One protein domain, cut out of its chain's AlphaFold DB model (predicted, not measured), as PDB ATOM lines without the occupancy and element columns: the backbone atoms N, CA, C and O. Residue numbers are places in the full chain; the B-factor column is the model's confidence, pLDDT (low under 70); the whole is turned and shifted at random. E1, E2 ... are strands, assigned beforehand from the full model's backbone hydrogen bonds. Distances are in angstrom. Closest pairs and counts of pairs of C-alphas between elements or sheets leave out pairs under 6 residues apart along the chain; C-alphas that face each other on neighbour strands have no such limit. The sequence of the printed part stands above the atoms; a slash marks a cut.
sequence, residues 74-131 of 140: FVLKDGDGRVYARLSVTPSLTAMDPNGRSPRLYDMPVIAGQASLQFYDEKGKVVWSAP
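AT A GLANCE: This is residues 74 to 131 of the 140 residues of an uncharacterized protein of Acidobacteria bacterium (UniProt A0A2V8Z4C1). With little regular structure, this is a small antiparallel sheet of four strands, E1 to E4, and a large loop, residues 90 to 114, whose residues 95 to 101 stick out. The 58 printed residues hold no named helix; the strands, all strand by class but only 22 residues, form a meander, each the antiparallel neighbour of the one before. The whole is only just loose, close to compact: radius of gyration of the C-alphas 12.5 A, spans 34 by 24 by 19 A.

HOW THE PARTS SIT: Look first at the hairpin of E1, residues 74 to 77, and E2, residues 83 to 89: N 74 and O 87 are within hydrogen-bond range at 2.8 A. In the hairpin of E2 and E3, residues 115 to 120, find N 86 and O 118 at 2.9 A. In that of E3 and E4, residues 126 to 130, find N 119 and O 128 at 2.9 A. E1 is apart from E3 and E4.

IN THESE COORDINATES: Find C-alpha 74 at (139.193, 87.738, -8.369), where E1 begins, 9.8 A long. E2 runs 17.1 A, E3 16.8 A, and E4 10.9 A to C-alpha 130 at (128.368, 80.620, -14.414).

THE WHOLE: The farthest C-alphas, of Gly 79 and Pro 98, are 35.0 A apart. The printed part has no cut; the link from E2 to E3 is long, and pLDDT is under 70 at residues 91 to 112.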
ATOM      1  N   PHE A  74     139.128  86.470  -7.656       90.25
ATOM      2  CA  PHE A  74     139.193  87.738  -8.369       90.25
ATOM      3  C   PHE A  74     137.891  88.493  -8.150       90.25
ATOM      4  O   PHE A  74     136.813  87.967  -8.424       90.25
ATOM      5  N   VAL A  75     137.983  89.748  -7.712       91.19
ATOM      6  CA  VAL A  75     136.817  90.590  -7.423       91.19
ATOM      7  C   VAL A  75     136.891  91.867  -8.250       91.19
ATOM      8  O   VAL A  75     137.847  92.631  -8.131       91.19
ATOM      9  N   LEU A  76     135.864  92.115  -9.059       91.50
ATOM     10  CA  LEU A  76     135.680  93.372  -9.777       91.50
ATOM     11  C   LEU A  76     134.942  94.357  -8.871       91.50
ATOM     12  O   LEU A  76     133.804  94.087  -8.473       91.50
ATOM     13  N   LYS A  77     135.582  95.490  -8.573       93.12
ATOM     14  CA  LYS A  77     135.006  96.579  -7.779       93.12
ATOM     15  C   LYS A  77     135.078  97.916  -8.511       93.12
ATOM     16  O   LYS A  77     135.969  98.096  -9.337       93.12
ATOM     17  N   ASP A  78     134.169  98.834  -8.200       90.94
ATOM     18  CA  ASP A  78     134.295 100.240  -8.603       90.94
ATOM     19  C   ASP A  78     135.167 101.055  -7.626       90.94
ATOM     20  O   ASP A  78     135.699 100.531  -6.643       90.94
ATOM     21  N   GLY A  79     135.311 102.354  -7.911       90.19
ATOM     22  CA  GLY A  79     136.055 103.294  -7.068       90.19
ATOM     23  C   GLY A  79     135.418 103.565  -5.701       90.19
ATOM     24  O   GLY A  79     136.123 103.989  -4.790       90.19
ATOM     25  N   ASP A  80     134.129 103.264  -5.537       91.25
ATOM     26  CA  ASP A  80     133.406 103.371  -4.266       91.25
ATOM     27  C   ASP A  80     133.468 102.057  -3.455       91.25
ATOM     28  O   ASP A  80     132.927 101.964  -2.351       91.25
ATOM     29  N   GLY A  81     134.130 101.021  -3.988       86.38
ATOM     30  CA  GLY A  81     134.303  99.712  -3.358       86.38
ATOM     31  C   GLY A  81     133.149  98.728  -3.576       86.38
ATOM     32  O   GLY A  81     133.161  97.644  -2.977       86.38
ATOM     33  N   ARG A  82     132.170  99.052  -4.427       90.00
ATOM     34  CA  ARG A  82     131.033  98.174  -4.744       90.00
ATOM     35  C   ARG A  82     131.487  97.018  -5.618       90.00
ATOM     36  O   ARG A  82     132.231  97.216  -6.570       90.00
ATOM     37  N   VAL A  83     131.023  95.809  -5.312       90.12
ATOM     38  CA  VAL A  83     131.396  94.585  -6.036       90.12
ATOM     39  C   VAL A  83     130.424  94.334  -7.184       90.12
ATOM     40  O   VAL A  83     129.232  94.171  -6.948       90.12
ATOM     41  N   TYR A  84     130.944  94.221  -8.407       92.00
ATOM     42  CA  TYR A  84     130.156  93.931  -9.612       92.00
ATOM     43  C   TYR A  84     130.303  92.498 -10.095       92.00
ATOM     44  O   TYR A  84     129.361  91.939 -10.652       92.00
ATOM     45  N   ALA A  85     131.473  91.896  -9.887       91.88
ATOM     46  CA  ALA A  85     131.709  90.520 -10.286       91.88
ATOM     47  C   ALA A  85     132.721  89.821  -9.384       91.88
ATOM     48  O   ALA A  85     133.578  90.463  -8.773       91.88
ATOM     49  N   ARG A  86     132.634  88.492  -9.328       89.25
ATOM     50  CA  ARG A  86     133.607  87.646  -8.634       89.25
ATOM     51  C   ARG A  86     133.864  86.362  -9.407       89.25
ATOM     52  O   ARG A  86     132.909  85.655  -9.719       89.25
ATOM     53  N   LEU A  87     135.130  86.061  -9.673       89.38
ATOM     54  CA  LEU A  87     135.597  84.777 -10.190       89.38
ATOM     55  C   LEU A  87     136.351  84.063  -9.070       89.38
ATOM     56  O   LEU A  87     137.397  84.531  -8.639       89.38
ATOM     57  N   SER A  88     135.820  82.942  -8.599       86.62
ATOM     58  CA  SER A  88     136.385  82.210  -7.463       86.62
ATOM     59  C   SER A  88     136.329  80.708  -7.683       86.62
ATOM     60  O   SER A  88     135.426  80.202  -8.356       86.62
ATOM     61  N   VAL A  89     137.276  79.989  -7.090       82.25
ATOM     62  CA  VAL A  89     137.204  78.532  -6.968       82.25
ATOM     63  C   VAL A  89     136.636  78.201  -5.599       82.25
ATOM     64  O   VAL A  89     137.136  78.665  -4.576       82.25
ATOM     65  N   THR A  90     135.577  77.400  -5.579       71.56
ATOM     66  CA  THR A  90     134.975  76.928  -4.336       71.56
ATOM     67  C   THR A  90     136.021  76.164  -3.519       71.56
ATOM     68  O   THR A  90     136.522  75.145  -4.009       71.56
ATOM     69  N   PRO A  91     136.348  76.589  -2.285       62.62
ATOM     70  CA  PRO A  91     137.281  75.851  -1.449       62.62
ATOM     71  C   PRO A  91     136.719  74.458  -1.155       62.62
ATOM     72  O   PRO A  91     135.512  74.273  -0.984       62.62
ATOM     73  N   SER A  92     137.588  73.452  -1.113       54.97
ATOM     74  CA  SER A  92     137.187  72.117  -0.688       54.97
ATOM     75  C   SER A  92     136.632  72.162   0.739       54.97
ATOM     76  O   SER A  92     137.158  72.856   1.608       54.97
ATOM     77  N   LEU A  93     135.538  71.428   0.976       52.25
ATOM     78  CA  LEU A  93     134.747  71.414   2.220       52.25
ATOM     79  C   LEU A  93     135.521  70.986   3.486       52.25
ATOM     80  O   LEU A  93     134.928  70.861   4.552       52.25
ATOM     81  N   THR A  94     136.836  70.786   3.412       47.91
ATOM     82  CA  THR A  94     137.711  70.574   4.570       47.91
ATOM     83  C   THR A  94     137.910  71.832   5.423       47.91
ATOM     84  O   THR A  94     138.408  71.719   6.538       47.91
ATOM     85  N   ALA A  95     137.495  73.012   4.950       47.03
ATOM     86  CA  ALA A  95     137.512  74.262   5.711       47.03
ATOM     87  C   ALA A  95     136.098  74.668   6.175       47.03
ATOM     88  O   ALA A  95     135.585  75.723   5.806       47.03
ATOM     89  N   MET A  96     135.433  73.820   6.965       47.50
ATOM     90  CA  MET A  96     134.320  74.289   7.796       47.50
ATOM     91  C   MET A  96     134.888  75.122   8.953       47.50
ATOM     92  O   MET A  96     135.777  74.670   9.671       47.50
ATOM     93  N   ASP A  97     134.363  76.334   9.143       47.69
ATOM     94  CA  ASP A  97     134.491  77.075  10.403       47.69
ATOM     95  C   ASP A  97     133.980  76.169  11.553       47.69
ATOM     96  O   ASP A  97     132.973  75.478  11.354       47.69
ATOM     97  N   PRO A  98     134.621  76.137  12.740       50.25
ATOM     98  CA  PRO A  98     134.144  75.391  13.915       50.25
ATOM     99  C   PRO A  98     132.662  75.622  14.275       50.25
ATOM    100  O   PRO A  98     132.067  74.789  14.954       50.25
ATOM    101  N   ASN A  99     132.035  76.699  13.792       52.50
ATOM    102  CA  ASN A  99     130.599  76.952  13.940       52.50
ATOM    103  C   ASN A  99     129.688  76.251  12.911       52.50
ATOM    104  O   ASN A  99     128.479  76.497  12.915       52.50
ATOM    105  N   GLY A 100     130.222  75.420  12.007       44.66
ATOM    106  CA  GLY A 100     129.437  74.612  11.056       44.66
ATOM    107  C   GLY A 100     128.592  75.425  10.068       44.66
ATOM    108  O   GLY A 100     127.721  74.884   9.385       44.66
ATOM    109  N   ARG A 101     128.817  76.739   9.991       42.72
ATOM    110  CA  ARG A 101     128.123  77.628   9.065       42.72
ATOM    111  C   ARG A 101     128.920  77.669   7.773       42.72
ATOM    112  O   ARG A 101     129.996  78.254   7.727       42.72
ATOM    113  N   SER A 102     128.368  77.094   6.706       49.66
ATOM    114  CA  SER A 102     128.737  77.559   5.373       49.66
ATOM    115  C   SER A 102     128.464  79.067   5.329       49.66
ATOM    116  O   SER A 102     127.408  79.504   5.812       49.66
ATOM    117  N   PRO A 103     129.378  79.898   4.796       48.72
ATOM    118  CA  PRO A 103     129.016  81.258   4.441       48.72
ATOM    119  C   PRO A 103     127.798  81.123   3.529       48.72
ATOM    120  O   PRO A 103     127.898  80.549   2.445       48.72
ATOM    121  N   ARG A 104     126.624  81.556   4.002       46.44
ATOM    122  CA  ARG A 104     125.351  81.530   3.262       46.44
ATOM    123  C   ARG A 104     125.374  82.556   2.120       46.44
ATOM    124  O   ARG A 104     124.495  83.397   2.008       46.44
ATOM    125  N   LEU A 105     126.428  82.522   1.317       49.41
ATOM    126  CA  LEU A 105     126.647  83.352   0.142       49.41
ATOM    127  C   LEU A 105     126.130  82.679  -1.133       49.41
ATOM    128  O   LEU A 105     126.090  83.320  -2.174       49.41
ATOM    129  N   TYR A 106     125.712  81.413  -1.055       50.31
ATOM    130  CA  TYR A 106     125.274  80.633  -2.204       50.31
ATOM    131  C   TYR A 106     123.866  80.087  -1.960       50.31
ATOM    132  O   TYR A 106     123.643  79.334  -1.017       50.31
ATOM    133  N   ASP A 107     122.938  80.443  -2.845       51.34
ATOM    134  CA  ASP A 107     121.594  79.848  -2.943       51.34
ATOM    135  C   ASP A 107     121.606  78.568  -3.816       51.34
ATOM    136  O   ASP A 107     120.587  78.102  -4.314       51.34
ATOM    137  N   MET A 108     122.800  78.014  -4.063       50.41
ATOM    138  CA  MET A 108     123.052  76.882  -4.955       50.41
ATOM    139  C   MET A 108     123.863  75.797  -4.236       50.41
ATOM    140  O   MET A 108     124.691  76.125  -3.383       50.41
ATOM    141  N   PRO A 109     123.692  74.511  -4.601       55.00
ATOM    142  CA  PRO A 109     124.556  73.437  -4.127       55.00
ATOM    143  C   PRO A 109     126.005  73.704  -4.548       55.00
ATOM    144  O   PRO A 109     126.297  73.879  -5.731       55.00
ATOM    145  N   VAL A 110     126.902  73.749  -3.569       59.97
ATOM    146  CA  VAL A 110     128.313  74.109  -3.735       59.97
ATOM    147  C   VAL A 110     129.141  72.831  -3.921       59.97
ATOM    148  O   VAL A 110     129.177  71.995  -3.020       59.97
ATOM    149  N   ILE A 111     129.803  72.661  -5.073       66.06
ATOM    150  CA  ILE A 111     130.744  71.553  -5.312       66.06
ATOM    151  C   ILE A 111     132.166  72.040  -5.015       66.06
ATOM    152  O   ILE A 111     132.640  73.015  -5.596       66.06
ATOM    153  N   ALA A 112     132.863  71.344  -4.115       68.56
ATOM    154  CA  ALA A 112     134.272  71.583  -3.811       68.56
ATOM    155  C   ALA A 112     135.133  71.620  -5.088       68.56
ATOM    156  O   ALA A 112     135.035  70.731  -5.930       68.56
ATOM    157  N   GLY A 113     135.989  72.635  -5.226       72.88
ATOM    158  CA  GLY A 113     136.869  72.802  -6.386       72.88
ATOM    159  C   GLY A 113     136.179  73.337  -7.645       72.88
ATOM    160  O   GLY A 113     136.838  73.528  -8.665       72.88
ATOM    161  N   GLN A 114     134.874  73.615  -7.602       78.69
ATOM    162  CA  GLN A 114     134.164  74.171  -8.746       78.69
ATOM    163  C   GLN A 114     134.460  75.667  -8.898       78.69
ATOM    164  O   GLN A 114     134.231  76.457  -7.976       78.69
ATOM    165  N   ALA A 115     134.941  76.056 -10.080       83.44
ATOM    166  CA  ALA A 115     135.066  77.456 -10.466       83.44
ATOM    167  C   ALA A 115     133.679  78.083 -10.671       83.44
ATOM    168  O   ALA A 115     132.790  77.472 -11.272       83.44
ATOM    169  N   SER A 116     133.505  79.308 -10.184       84.19
ATOM    170  CA  SER A 116     132.285  80.087 -10.355       84.19
ATOM    171  C   SER A 116     132.595  81.540 -10.704       84.19
ATOM    172  O   SER A 116     133.486  82.153 -10.117       84.19
ATOM    173  N   LEU A 117     131.838  82.086 -11.651       88.50
ATOM    174  CA  LEU A 117     131.784  83.500 -12.000       88.50
ATOM    175  C   LEU A 117     130.395  84.027 -11.645       88.50
ATOM    176  O   LEU A 117     129.397  83.436 -12.049       88.50
ATOM    177  N   GLN A 118     130.318  85.127 -10.907       89.12
ATOM    178  CA  GLN A 118     129.058  85.737 -10.482       89.12
ATOM    179  C   GLN A 118     129.064  87.226 -10.796       89.12
ATOM    180  O   GLN A 118     130.095  87.870 -10.609       89.12
ATOM    181  N   PHE A 119     127.919  87.758 -11.226       91.06
ATOM    182  CA  PHE A 119     127.660  89.192 -11.350       91.06
ATOM    183  C   PHE A 119     126.603  89.624 -10.344       91.06
ATOM    184  O   PHE A 119     125.637  88.891 -10.108       91.06
ATOM    185  N   TYR A 120     126.763  90.827  -9.804       89.69
ATOM    186  CA  TYR A 120     125.892  91.386  -8.778       89.69
ATOM    187  C   TYR A 120     125.184  92.654  -9.267       89.69
ATOM    188  O   TYR A 120     125.713  93.386 -10.105       89.69
ATOM    189  N   ASP A 121     123.982  92.908  -8.748       90.81
ATOM    190  CA  ASP A 121     123.323  94.210  -8.856       90.81
ATOM    191  C   ASP A 121     123.901  95.222  -7.851       90.81
ATOM    192  O   ASP A 121     124.755  94.908  -7.022       90.81
ATOM    193  N   GLU A 122     123.385  96.450  -7.884       90.12
ATOM    194  CA  GLU A 122     123.784  97.535  -6.978       90.12
ATOM    195  C   GLU A 122     123.553  97.228  -5.489       90.12
ATOM    196  O   GLU A 122     124.119  97.895  -4.624       90.12
ATOM    197  N   LYS A 123     122.719  96.233  -5.174       87.88
ATOM    198  CA  LYS A 123     122.412  95.793  -3.808       87.88
ATOM    199  C   LYS A 123     123.260  94.588  -3.390       87.88
ATOM    200  O   LYS A 123     123.075  94.079  -2.285       87.88
ATOM    201  N   GLY A 124     124.169  94.123  -4.250       81.94
ATOM    202  CA  GLY A 124     125.001  92.945  -4.016       81.94
ATOM    203  C   GLY A 124     124.271  91.618  -4.241       81.94
ATOM    204  O   GLY A 124     124.760  90.575  -3.809       81.94
ATOM    205  N   LYS A 125     123.099  91.619  -4.887       85.75
ATOM    206  CA  LYS A 125     122.365  90.393  -5.216       85.75
ATOM    207  C   LYS A 125     122.874  89.825  -6.535       85.75
ATOM    208  O   LYS A 125     123.033  90.555  -7.505       85.75
ATOM    209  N   VAL A 126     123.069  88.508  -6.591       84.06
ATOM    210  CA  VAL A 126     123.474  87.822  -7.823       84.06
ATOM    211  C   VAL A 126     122.404  88.001  -8.904       84.06
ATOM    212  O   VAL A 126     121.257  87.586  -8.727       84.06
ATOM    213  N   VAL A 127     122.789  88.605 -10.028       90.62
ATOM    214  CA  VAL A 127     121.947  88.743 -11.231       90.62
ATOM    215  C   VAL A 127     122.255  87.676 -12.272       90.62
ATOM    216  O   VAL A 127     121.399  87.345 -13.090       90.62
ATOM    217  N   TRP A 128     123.467  87.117 -12.237       88.25
ATOM    218  CA  TRP A 128     123.893  86.054 -13.136       88.25
ATOM    219  C   TRP A 128     125.052  85.261 -12.541       88.25
ATOM    220  O   TRP A 128     125.913  85.827 -11.866       88.25
ATOM    221  N   SER A 129     125.111  83.966 -12.844       85.25
ATOM    222  CA  SER A 129     126.248  83.122 -12.494       85.25
ATOM    223  C   SER A 129     126.577  82.098 -13.580       85.25
ATOM    224  O   SER A 129     125.692  81.568 -14.256       85.25
ATOM    225  N   ALA A 130     127.862  81.770 -13.687       84.94
ATOM    226  CA  ALA A 130     128.368  80.620 -14.414       84.94
ATOM    227  C   ALA A 130     129.204  79.731 -13.476       84.94
ATOM    228  O   ALA A 130     130.089  80.244 -12.797       84.94
ATOM    229  N   PRO A 131     128.970  78.411 -13.453       77.88
ATOM    230  CA  PRO A 131     127.855  77.743 -14.111       77.88
ATOM    231  C   PRO A 131     126.514  78.138 -13.461       77.88
ATOM    232  O   PRO A 131     126.434  78.439 -12.273       77.88
TER     233      PRO A 131